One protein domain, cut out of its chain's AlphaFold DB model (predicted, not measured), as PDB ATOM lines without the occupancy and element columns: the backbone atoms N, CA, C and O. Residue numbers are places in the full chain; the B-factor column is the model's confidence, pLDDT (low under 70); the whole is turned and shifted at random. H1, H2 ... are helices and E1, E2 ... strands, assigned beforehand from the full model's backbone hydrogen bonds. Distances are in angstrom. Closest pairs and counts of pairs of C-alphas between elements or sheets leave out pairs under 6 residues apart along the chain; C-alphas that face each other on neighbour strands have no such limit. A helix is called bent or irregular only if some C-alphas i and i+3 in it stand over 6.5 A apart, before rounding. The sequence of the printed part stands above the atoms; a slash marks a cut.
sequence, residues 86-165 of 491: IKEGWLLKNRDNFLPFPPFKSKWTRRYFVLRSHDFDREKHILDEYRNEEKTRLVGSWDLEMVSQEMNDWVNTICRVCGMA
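This is residues 86 to 165 of the 491 residues of an uncharacterized protein of Diploscapter pachys (UniProt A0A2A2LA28). A strongly twisted sheet of four strands, with its first two strands sharply bent, runs straight from its last strand into one helix, which reaches away from the sheet like an arm. H1 meets the sheet only with its first residues, 144 to 146, and residues 157 to 163, of which 157 to 161 belong to H1, stick out free at the far end; residues 95 to 107, with no named element, join the two bent strands E1 and E2. The printed part has 80 residues, with four named strands and one named helix in the order E1, E2, E3, E4, H1, and the sheet's order is E1 - E2 - E3 - E4, all antiparallel. The class is mixed, helices and strands, with 18 residues in H1 and 34 in the strands. The whole is loose, with a radius of gyration of the C-alphas of 15.4 A, and flat, spanning 47 by 41 by 15 A along its three main axes.

Find C-alpha 86 at (38.061, -39.236, 27.031); there E1 begins, residues 86 to 94, 23.0 A from first to last C-alpha, and it bends by 67 degrees at Trp 90. Read on through residues 95 to 107 to C-alpha 108 at (27.545, -34.451, 5.114), where E2 begins. E2, residues 108 to 119, is the longest strand, 31.7 A from first to last C-alpha, and it bends by 54 degrees at Arg 111. Next come E3, residues 124 to 130, 19.5 A long, and E4, residues 138 to 143, 14.5 A long. From Leu 144 the helix H1, residues 144 to 161, runs 25.5 A to C-alpha 161 at (50.468, -15.733, 0.588); it is not bent.

Begin with the sheet, a meander, each strand the antiparallel neighbour of the one before; E1 and E4 are its edge strands. E1 and E2 are a hairpin, with 147 degrees between their directions; look at C-alphas 88 and 114, which face each other at 4.4 A, and at N 91 and O 111, within hydrogen-bond range at 2.9 A. E2 and E3 are a hairpin at 149 degrees, where C-alphas 115 and 127 face each other at 4.6 A and N 118 and O 124 are 2.8 A apart. E3 and E4 are a hairpin at 160 degrees, where C-alphas 128 and 141 face each other at 4.3 A and N 142 and O 127 are 2.8 A apart. E1 and E4 are apart. From edge to edge the strands' lines turn by 71 degrees, and the sheet's C-alphas lie up to 7.6 A off its best plane. H1 is on the sheet but only grazes it, with its residues 144 to 146; the closest C-alphas of E3 and H1 are those of His 125 and Leu 144, 5.7 A apart. Within H1, every O i to N i+4 pair is within hydrogen-bond range.

The two C-alphas farthest apart are those of Glu 134, between E3 and E4, and Gly 163, after H1, at 47.8 A. From C-alpha 86 to C-alpha 165 it is 37.3 A, and the printed part has no cut. The link from E1 to E2 is long, with 13 residues; those from E2 to E3 and from E4 to H1 are tight, and the one from E3 to E4, with 7 residues, is short. In the B-factor column you will find a mean pLDDT of 81.7 for the printed part, and values under 70 at residues 97 to 105, residues 120 to 122 and residue 165.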
ATOM      1  N   ILE A  86      38.274 -40.548  26.409       86.81
ATOM      2  CA  ILE A  86      38.061 -39.236  27.031       86.81
ATOM      3  C   ILE A  86      36.642 -38.753  26.717       86.81
ATOM      4  O   ILE A  86      35.945 -38.233  27.586       86.81
ATOM      5  N   LYS A  87      36.210 -38.926  25.462       90.06
ATOM      6  CA  LYS A  87      34.875 -38.558  24.979       90.06
ATOM      7  C   LYS A  87      34.530 -39.359  23.728       90.06
ATOM      8  O   LYS A  87      35.407 -39.642  22.919       90.06
ATOM      9  N   GLU A  88      33.257 -39.674  23.537       93.69
ATOM     10  CA  GLU A  88      32.760 -40.300  22.311       93.69
ATOM     11  C   GLU A  88      31.358 -39.798  21.953       93.69
ATOM     12  O   GLU A  88      30.685 -39.184  22.783       93.69
ATOM     13  N   GLY A  89      30.945 -39.993  20.699       91.44
ATOM     14  CA  GLY A  89      29.618 -39.600  20.230       91.44
ATOM     15  C   GLY A  89      29.498 -39.447  18.715       91.44
ATOM     16  O   GLY A  89      30.464 -39.562  17.960       91.44
ATOM     17  N   TRP A  90      28.278 -39.166  18.264       92.81
ATOM     18  CA  TRP A  90      27.956 -38.937  16.859       92.81
ATOM     19  C   TRP A  90      28.291 -37.499  16.428       92.81
ATOM     20  O   TRP A  90      27.831 -36.547  17.049       92.81
ATOM     21  N   LEU A  91      29.033 -37.331  15.327       91.94
ATOM     22  CA  LEU A  91      29.292 -36.033  14.686       91.94
ATOM     23  C   LEU A  91      28.973 -36.089  13.183       91.94
ATOM     24  O   LEU A  91      29.014 -37.147  12.549       91.94
ATOM     25  N   LEU A  92      28.682 -34.928  12.593       88.25
ATOM     26  CA  LEU A  92      28.513 -34.766  11.148       88.25
ATOM     27  C   LEU A  92      29.860 -34.423  10.503       88.25
ATOM     28  O   LEU A  92      30.323 -33.287  10.579       88.25
ATOM     29  N   LYS A  93      30.477 -35.398   9.834       85.88
ATOM     30  CA  LYS A  93      31.685 -35.181   9.029       85.88
ATOM     31  C   LYS A  93      31.311 -34.815   7.597       85.88
ATOM     32  O   LYS A  93      30.411 -35.419   7.011       85.88
ATOM     33  N   ASN A  94      32.028 -33.856   7.019       83.62
ATOM     34  CA  ASN A  94      31.922 -33.571   5.597       83.62
ATOM     35  C   ASN A  94      32.617 -34.677   4.783       83.62
ATOM     36  O   ASN A  94      33.741 -35.061   5.094       83.62
ATOM     37  N   ARG A  95      31.953 -35.203   3.753       77.50
ATOM     38  CA  ARG A  95      32.491 -36.251   2.873       77.50
ATOM     39  C   ARG A  95      33.564 -35.713   1.927       77.50
ATOM     40  O   ARG A  95      34.413 -36.477   1.467       77.50
ATOM     41  N   ASP A  96      33.518 -34.420   1.632       71.25
ATOM     42  CA  ASP A  96      34.362 -33.768   0.640       71.25
ATOM     43  C   ASP A  96      35.702 -33.347   1.286       71.25
ATOM     44  O   ASP A  96      36.040 -32.168   1.350       71.25
ATOM     45  N   ASN A  97      36.460 -34.351   1.766       63.56
ATOM     46  CA  ASN A  97      37.705 -34.288   2.570       63.56
ATOM     47  C   ASN A  97      38.867 -33.427   1.999       63.56
ATOM     48  O   ASN A  97      39.964 -33.448   2.549       63.56
ATOM     49  N   PHE A  98      38.679 -32.733   0.877       54.53
ATOM     50  CA  PHE A  98      39.730 -32.047   0.113       54.53
ATOM     51  C   PHE A  98      39.691 -30.516   0.217       54.53
ATOM     52  O   PHE A  98      40.513 -29.849  -0.407       54.53
ATOM     53  N   LEU A  99      38.741 -29.945   0.966       56.84
ATOM     54  CA  LEU A  99      38.613 -28.498   1.145       56.84
ATOM     55  C   LEU A  99      38.516 -28.148   2.641       56.84
ATOM     56  O   LEU A  99      37.570 -28.598   3.288       56.84
ATOM     57  N   PRO A 100      39.430 -27.320   3.193       58.31
ATOM     58  CA  PRO A 100      39.394 -26.918   4.606       58.31
ATOM     59  C   PRO A 100      38.155 -26.076   4.945       58.31
ATOM     60  O   PRO A 100      37.686 -26.094   6.078       58.31
ATOM     61  N   PHE A 101      37.570 -25.409   3.945       57.94
ATOM     62  CA  PHE A 101      36.209 -24.882   4.002       57.94
ATOM     63  C   PHE A 101      35.362 -25.554   2.915       57.94
ATOM     64  O   PHE A 101      35.545 -25.257   1.730       57.94
ATOM     65  N   PRO A 102      34.448 -26.474   3.273       56.03
ATOM     66  CA  PRO A 102      33.621 -27.153   2.292       56.03
ATOM     67  C   PRO A 102      32.537 -26.198   1.753       56.03
ATOM     68  O   PRO A 102      31.935 -25.447   2.522       56.03
ATOM     69  N   PRO A 103      32.241 -26.207   0.441       60.00
ATOM     70  CA  PRO A 103      31.256 -25.304  -0.147       60.00
ATOM     71  C   PRO A 103      29.835 -25.610   0.351       60.00
ATOM     72  O   PRO A 103      29.523 -26.738   0.737       60.00
ATOM     73  N   PHE A 104      28.929 -24.633   0.233       56.78
ATOM     74  CA  PHE A 104      27.521 -24.702   0.675       56.78
ATOM     75  C   PHE A 104      26.668 -25.851   0.080       56.78
ATOM     76  O   PHE A 104      25.513 -26.011   0.461       56.78
ATOM     77  N   LYS A 105      27.202 -26.647  -0.858       66.06
ATOM     78  CA  LYS A 105      26.550 -27.827  -1.472       66.06
ATOM     79  C   LYS A 105      27.275 -29.155  -1.179       66.06
ATOM     80  O   LYS A 105      27.078 -30.137  -1.893       66.06
ATOM     81  N   SER A 106      28.147 -29.165  -0.177       76.25
ATOM     82  CA  SER A 106      28.934 -30.333   0.235       76.25
ATOM     83  C   SER A 106      28.092 -31.417   0.920       76.25
ATOM     84  O   SER A 106      27.028 -31.146   1.485       76.25
ATOM     85  N   LYS A 107      28.548 -32.671   0.846       83.88
ATOM     86  CA  LYS A 107      27.791 -33.835   1.340       83.88
ATOM     87  C   LYS A 107      28.213 -34.210   2.757       83.88
ATOM     88  O   LYS A 107      29.325 -34.674   2.975       83.88
ATOM     89  N   TRP A 108      27.304 -34.086   3.715       85.56
ATOM     90  CA  TRP A 108      27.545 -34.451   5.114       85.56
ATOM     91  C   TRP A 108      27.177 -35.913   5.394       85.56
ATOM     92  O   TRP A 108      26.244 -36.458   4.804       85.56
ATOM     93  N   THR A 109      27.906 -36.551   6.309       89.44
ATOM     94  CA  THR A 109      27.654 -37.920   6.780       89.44
ATOM     95  C   THR A 109      27.793 -38.001   8.302       89.44
ATOM     96  O   THR A 109      28.829 -37.610   8.841       89.44
ATOM     97  N   ARG A 110      26.777 -38.537   8.996       90.94
ATOM     98  CA  ARG A 110      26.839 -38.860  10.434       90.94
ATOM     99  C   ARG A 110      27.825 -40.020  10.642       90.94
ATOM    100  O   ARG A 110      27.785 -41.010   9.910       90.94
ATOM    101  N   ARG A 111      28.745 -39.858  11.590       92.00
ATOM    102  CA  ARG A 111      29.831 -40.788  11.932       92.00
ATOM    103  C   ARG A 111      30.021 -40.822  13.437       92.00
ATOM    104  O   ARG A 111      29.763 -39.820  14.100       92.00
ATOM    105  N   TYR A 112      30.471 -41.952  13.961       92.00
ATOM    106  CA  TYR A 112      30.751 -42.082  15.383       92.00
ATOM    107  C   TYR A 112      32.232 -41.805  15.633       92.00
ATOM    108  O   TYR A 112      33.080 -42.385  14.960       92.00
ATOM    109  N   PHE A 113      32.545 -40.921  16.573       93.31
ATOM    110  CA  PHE A 113      33.915 -40.550  16.903       93.31
ATOM    111  C   PHE A 113      34.266 -40.931  18.334       93.31
ATOM    112  O   PHE A 113      33.439 -40.805  19.235       93.31
ATOM    113  N   VAL A 114      35.511 -41.360  18.533       92.50
ATOM    114  CA  VAL A 114      36.069 -41.707  19.845       92.50
ATOM    115  C   VAL A 114      37.382 -40.956  20.026       92.50
ATOM    116  O   VAL A 114      38.307 -41.121  19.235       92.50
ATOM    117  N   LEU A 115      37.465 -40.129  21.064       91.44
ATOM    118  CA  LEU A 115      38.683 -39.459  21.505       91.44
ATOM    119  C   LEU A 115      39.344 -40.309  22.592       91.44
ATOM    120  O   LEU A 115      38.739 -40.550  23.640       91.44
ATOM    121  N   ARG A 116      40.580 -40.757  22.365       89.50
ATOM    122  CA  ARG A 116      41.348 -41.610  23.285       89.50
ATOM    123  C   ARG A 116      42.661 -40.943  23.676       89.50
ATOM    124  O   ARG A 116      43.317 -40.336  22.830       89.50
ATOM    125  N   SER A 117      43.083 -41.115  24.928       86.25
ATOM    126  CA  SER A 117      44.490 -40.895  25.283       86.25
ATOM    127  C   SER A 117      45.298 -42.119  24.861       86.25
ATOM    128  O   SER A 117      44.957 -43.238  25.244       86.25
ATOM    129  N   HIS A 118      46.340 -41.906  24.063       76.88
ATOM    130  CA  HIS A 118      47.309 -42.934  23.688       76.88
ATOM    131  C   HIS A 118      48.365 -43.090  24.789       76.88
ATOM    132  O   HIS A 118      48.568 -44.186  25.306       76.88
ATOM    133  N   ASP A 119      48.938 -41.961  25.214       74.25
ATOM    134  CA  ASP A 119      49.893 -41.847  26.315       74.25
ATOM    135  C   ASP A 119      49.395 -40.789  27.309       74.25
ATOM    136  O   ASP A 119      48.917 -39.728  26.900       74.25
ATOM    137  N   PHE A 120      49.514 -41.057  28.613       64.44
ATOM    138  CA  PHE A 120      49.223 -40.061  29.655       64.44
ATOM    139  C   PHE A 120      50.393 -39.094  29.840       64.44
ATOM    140  O   PHE A 120      50.191 -37.884  29.839       64.44
ATOM    141  N   ASP A 121      51.621 -39.614  29.881       65.50
ATOM    142  CA  ASP A 121      52.849 -38.849  30.152       65.50
ATOM    143  C   ASP A 121      53.253 -37.879  29.021       65.50
ATOM    144  O   ASP A 121      54.284 -37.213  29.108       65.50
ATOM    145  N   ARG A 122      52.485 -37.837  27.924       68.81
ATOM    146  CA  ARG A 122      52.755 -37.028  26.720       68.81
ATOM    147  C   ARG A 122      51.528 -36.283  26.185       68.81
ATOM    148  O   ARG A 122      51.585 -35.783  25.069       68.81
ATOM    149  N   GLU A 123      50.411 -36.292  26.921       72.19
ATOM    150  CA  GLU A 123      49.112 -35.718  26.506       72.19
ATOM    151  C   GLU A 123      48.659 -36.136  25.088       72.19
ATOM    152  O   GLU A 123      47.927 -35.429  24.394       72.19
ATOM    153  N   LYS A 124      49.095 -37.318  24.626       83.69
ATOM    154  CA  LYS A 124      48.937 -37.712  23.227       83.69
ATOM    155  C   LYS A 124      47.521 -38.200  22.972       83.69
ATOM    156  O   LYS A 124      47.129 -39.275  23.432       83.69
ATOM    157  N   HIS A 125      46.751 -37.414  22.227       87.38
ATOM    158  CA  HIS A 125      45.348 -37.691  21.947       87.38
ATOM    159  C   HIS A 125      45.130 -38.146  20.502       87.38
ATOM    160  O   HIS A 125      45.588 -37.514  19.550       87.38
ATOM    161  N   ILE A 126      44.377 -39.235  20.350       89.31
ATOM    162  CA  ILE A 126      43.981 -39.801  19.059       89.31
ATOM    163  C   ILE A 126      42.463 -39.700  18.918       89.31
ATOM    164  O   ILE A 126      41.718 -40.033  19.842       89.31
ATOM    165  N   LEU A 127      42.013 -39.242  17.752       91.94
ATOM    166  CA  LEU A 127      40.612 -39.205  17.352       91.94
ATOM    167  C   LEU A 127      40.349 -40.287  16.303       91.94
ATOM    168  O   LEU A 127      40.923 -40.253  15.219       91.94
ATOM    169  N   ASP A 128      39.449 -41.216  16.594       91.94
ATOM    170  CA  ASP A 128      39.070 -42.307  15.695       91.94
ATOM    171  C   ASP A 128      37.677 -42.074  15.089       91.94
ATOM    172  O   ASP A 128      36.723 -41.815  15.820       91.94
ATOM    173  N   GLU A 129      37.536 -42.211  13.765       93.00
ATOM    174  CA  GLU A 129      36.243 -42.276  13.065       93.00
ATOM    175  C   GLU A 129      35.832 -43.740  12.907       93.00
ATOM    176  O   GLU A 129      36.493 -44.511  12.209       93.00
ATOM    177  N   TYR A 130      34.686 -44.102  13.470       91.81
ATOM    178  CA  TYR A 130      34.017 -45.377  13.263       91.81
ATOM    179  C   TYR A 130      32.770 -45.206  12.389       91.81
ATOM    180  O   TYR A 130      32.125 -44.152  12.348       91.81
ATOM    181  N   ARG A 131      32.397 -46.277  11.676       89.50
ATOM    182  CA  ARG A 131      31.160 -46.290  10.879       89.50
ATOM    183  C   ARG A 131      29.908 -46.248  11.767       89.50
ATOM    184  O   ARG A 131      28.980 -45.516  11.436       89.50
ATOM    185  N   ASN A 132      29.931 -47.021  12.854       88.50
ATOM    186  CA  ASN A 132      28.851 -47.241  13.817       88.50
ATOM    187  C   ASN A 132      29.394 -47.059  15.249       88.50
ATOM    188  O   ASN A 132      30.590 -47.248  15.482       88.50
ATOM    189  N   GLU A 133      28.509 -46.799  16.210       87.38
ATOM    190  CA  GLU A 133      28.810 -46.739  17.654       87.38
ATOM    191  C   GLU A 133      29.338 -48.049  18.260       87.38
ATOM    192  O   GLU A 133      30.145 -48.020  19.187       87.38
ATOM    193  N   GLU A 134      28.990 -49.193  17.662       86.50
ATOM    194  CA  GLU A 134      29.502 -50.529  18.003       86.50
ATOM    195  C   GLU A 134      31.035 -50.655  17.854       86.50
ATOM    196  O   GLU A 134      31.611 -51.689  18.184       86.50
ATOM    197  N   LYS A 135      31.701 -49.643  17.272       87.38
ATOM    198  CA  LYS A 135      33.147 -49.594  16.971       87.38
ATOM    199  C   LYS A 135      33.646 -50.741  16.065       87.38
ATOM    200  O   LYS A 135      34.846 -50.898  15.849       87.38
ATOM    201  N   THR A 136      32.723 -51.474  15.433       79.56
ATOM    202  CA  THR A 136      32.946 -52.654  14.570       79.56
ATOM    203  C   THR A 136      33.815 -52.395  13.339       79.56
ATOM    204  O   THR A 136      34.434 -53.320  12.814       79.56
ATOM    205  N   ARG A 137      33.882 -51.149  12.853       83.62
ATOM    206  CA  ARG A 137      34.748 -50.767  11.731       83.62
ATOM    207  C   ARG A 137      35.287 -49.349  11.874       83.62
ATOM    208  O   ARG A 137      34.547 -48.381  11.684       83.62
ATOM    209  N   LEU A 138      36.590 -49.262  12.132       89.62
ATOM    210  CA  LEU A 138      37.387 -48.046  11.988       89.62
ATOM    211  C   LEU A 138      37.396 -47.603  10.512       89.62
ATOM    212  O   LEU A 138      37.463 -48.431   9.597       89.62
ATOM    213  N   VAL A 139      37.297 -46.298  10.285       90.62
ATOM    214  CA  VAL A 139      37.291 -45.641   8.968       90.62
ATOM    215  C   VAL A 139      38.523 -44.753   8.800       90.62
ATOM    216  O   VAL A 139      39.074 -44.677   7.706       90.62
ATOM    217  N   GLY A 140      38.967 -44.115   9.882       88.81
ATOM    218  CA  GLY A 140      40.189 -43.324   9.952       88.81
ATOM    219  C   GLY A 140      40.570 -43.056  11.405       88.81
ATOM    220  O   GLY A 140      39.753 -43.247  12.303       88.81
ATOM    221  N   SER A 141      41.812 -42.644  11.623       90.69
ATOM    222  CA  SER A 141      42.365 -42.317  12.936       90.69
ATOM    223  C   SER A 141      43.344 -41.159  12.749       90.69
ATOM    224  O   SER A 141      44.131 -41.187  11.799       90.69
ATOM    225  N   TRP A 142      43.262 -40.134  13.596       89.38
ATOM    226  CA  TRP A 142      44.087 -38.928  13.511       89.38
ATOM    227  C   TRP A 142      44.740 -38.620  14.848       89.38
ATOM    228  O   TRP A 142      44.093 -38.597  15.893       89.38
ATOM    229  N   ASP A 143      46.029 -38.330  14.777       89.31
ATOM    230  CA  ASP A 143      46.841 -37.825  15.870       89.31
ATOM    231  C   ASP A 143      46.621 -36.309  15.990       89.31
ATOM    232  O   ASP A 143      46.979 -35.557  15.080       89.31
ATOM    233  N   LEU A 144      45.983 -35.853  17.071       85.44
ATOM    234  CA  LEU A 144      45.594 -34.443  17.229       85.44
ATOM    235  C   LEU A 144      46.802 -33.500  17.299       85.44
ATOM    236  O   LEU A 144      46.697 -32.348  16.878       85.44
ATOM    237  N   GLU A 145      47.949 -34.000  17.759       86.06
ATOM    238  CA  GLU A 145      49.227 -33.285  17.756       86.06
ATOM    239  C   GLU A 145      49.654 -32.945  16.315       86.06
ATOM    240  O   GLU A 145      49.906 -31.782  15.991       86.06
ATOM    241  N   MET A 146      49.626 -33.935  15.411       82.25
ATOM    242  CA  MET A 146      49.948 -33.726  13.994       82.25
ATOM    243  C   MET A 146      48.906 -32.863  13.276       82.25
ATOM    244  O   MET A 146      49.284 -32.020  12.469       82.25
ATOM    245  N   VAL A 147      47.611 -33.029  13.574       82.69
ATOM    246  CA  VAL A 147      46.545 -32.205  12.967       82.69
ATOM    247  C   VAL A 147      46.670 -30.737  13.384       82.69
ATOM    248  O   VAL A 147      46.482 -29.847  12.557       82.69
ATOM    249  N   SER A 148      47.036 -30.467  14.642       82.31
ATOM    250  CA  SER A 148      47.342 -29.112  15.117       82.31
ATOM    251  C   SER A 148      48.530 -28.513  14.354       82.31
ATOM    252  O   SER A 148      48.443 -27.393  13.850       82.31
ATOM    253  N   GLN A 149      49.611 -29.282  14.183       85.38
ATOM    254  CA  GLN A 149      50.790 -28.843  13.434       85.38
ATOM    255  C   GLN A 149      50.485 -28.585  11.946       85.38
ATOM    256  O   GLN A 149      50.838 -27.526  11.433       85.38
ATOM    257  N   GLU A 150      49.773 -29.491  11.268       83.00
ATOM    258  CA  GLU A 150      49.362 -29.329   9.866       83.00
ATOM    259  C   GLU A 150      48.459 -28.097   9.679       83.00
ATOM    260  O   GLU A 150      48.643 -27.323   8.736       83.00
ATOM    261  N   MET A 151      47.531 -27.856  10.612       79.88
ATOM    262  CA  MET A 151      46.688 -26.660  10.613       79.88
ATOM    263  C   MET A 151      47.514 -25.378  10.803       79.88
ATOM    264  O   MET A 151      47.286 -24.402  10.087       79.88
ATOM    265  N   ASN A 152      48.499 -25.377  11.708       83.69
ATOM    266  CA  ASN A 152      49.402 -24.242  11.908       83.69
ATOM    267  C   ASN A 152      50.257 -23.967  10.661       83.69
ATOM    268  O   ASN A 152      50.354 -22.821  10.226       83.69
ATOM    269  N   ASP A 153      50.829 -24.995  10.030       84.62
ATOM    270  CA  ASP A 153      51.623 -24.845   8.804       84.62
ATOM    271  C   ASP A 153      50.775 -24.378   7.606       84.62
ATOM    272  O   ASP A 153      51.235 -23.576   6.781       84.62
ATOM    273  N   TRP A 154      49.506 -24.791   7.539       84.94
ATOM    274  CA  TRP A 154      48.533 -24.291   6.567       84.94
ATOM    275  C   TRP A 154      48.165 -22.815   6.809       84.94
ATOM    276  O   TRP A 154      48.227 -22.016   5.869       84.94
ATOM    277  N   VAL A 155      47.876 -22.414   8.056       82.06
ATOM    278  CA  VAL A 155      47.636 -21.004   8.428       82.06
ATOM    279  C   VAL A 155      48.863 -20.144   8.110       82.06
ATOM    280  O   VAL A 155      48.737 -19.133   7.420       82.06
ATOM    281  N   ASN A 156      50.061 -20.581   8.505       81.44
ATOM    282  CA  ASN A 156      51.327 -19.906   8.203       81.44
ATOM    283  C   ASN A 156      51.549 -19.738   6.691       81.44
ATOM    284  O   ASN A 156      52.062 -18.712   6.236       81.44
ATOM    285  N   THR A 157      51.143 -20.727   5.892       83.38
ATOM    286  CA  THR A 157      51.201 -20.655   4.426       83.38
ATOM    287  C   THR A 157      50.222 -19.614   3.873       83.38
ATOM    288  O   THR A 157      50.609 -18.832   3.004       83.38
ATOM    289  N   ILE A 158      48.998 -19.531   4.404       81.31
ATOM    290  CA  ILE A 158      48.026 -18.495   4.020       81.31
ATOM    291  C   ILE A 158      48.514 -17.101   4.417       81.31
ATOM    292  O   ILE A 158      48.523 -16.214   3.568       81.31
ATOM    293  N   CYS A 159      48.995 -16.902   5.646       83.38
ATOM    294  CA  CYS A 159      49.543 -15.620   6.101       83.38
ATOM    295  C   CYS A 159      50.664 -15.117   5.173       83.38
ATOM    296  O   CYS A 159      50.625 -13.969   4.728       83.38
ATOM    297  N   ARG A 160      51.592 -16.002   4.775       82.06
ATOM    298  CA  ARG A 160      52.649 -15.698   3.790       82.06
ATOM    299  C   ARG A 160      52.099 -15.318   2.411       82.06
ATOM    300  O   ARG A 160      52.605 -14.375   1.810       82.06
ATOM    301  N   VAL A 161      51.084 -16.022   1.903       82.19
ATOM    302  CA  VAL A 161      50.468 -15.733   0.588       82.19
ATOM    303  C   VAL A 161      49.664 -14.430   0.604       82.19
ATOM    304  O   VAL A 161      49.700 -13.678  -0.366       82.19
ATOM    305  N   CYS A 162      48.977 -14.130   1.706       83.19
ATOM    306  CA  CYS A 162      48.195 -12.907   1.888       83.19
ATOM    307  C   CYS A 162      49.040 -11.679   2.273       83.19
ATOM    308  O   CYS A 162      48.479 -10.602   2.452       83.19
ATOM    309  N   GLY A 163      50.360 -11.823   2.441       80.12
ATOM    310  CA  GLY A 163      51.235 -10.744   2.911       80.12
ATOM    311  C   GLY A 163      50.993 -10.327   4.367       80.12
ATOM    312  O   GLY A 163      51.538  -9.316   4.806       80.12
ATOM    313  N   MET A 164      50.204 -11.096   5.125       74.31
ATOM    314  CA  MET A 164      50.000 -10.872   6.553       74.31
ATOM    315  C   MET A 164      51.227 -11.386   7.299       74.31
ATOM    316  O   MET A 164      51.301 -12.555   7.681       74.31
ATOM    317  N   ALA A 165      52.214 -10.506   7.465       62.09
ATOM    318  CA  ALA A 165      53.327 -10.753   8.364       62.09
ATOM    319  C   ALA A 165      52.779 -11.017   9.773       62.09
ATOM    320  O   ALA A 165      51.981 -10.238  10.296       62.09
TER     321      ALA A 165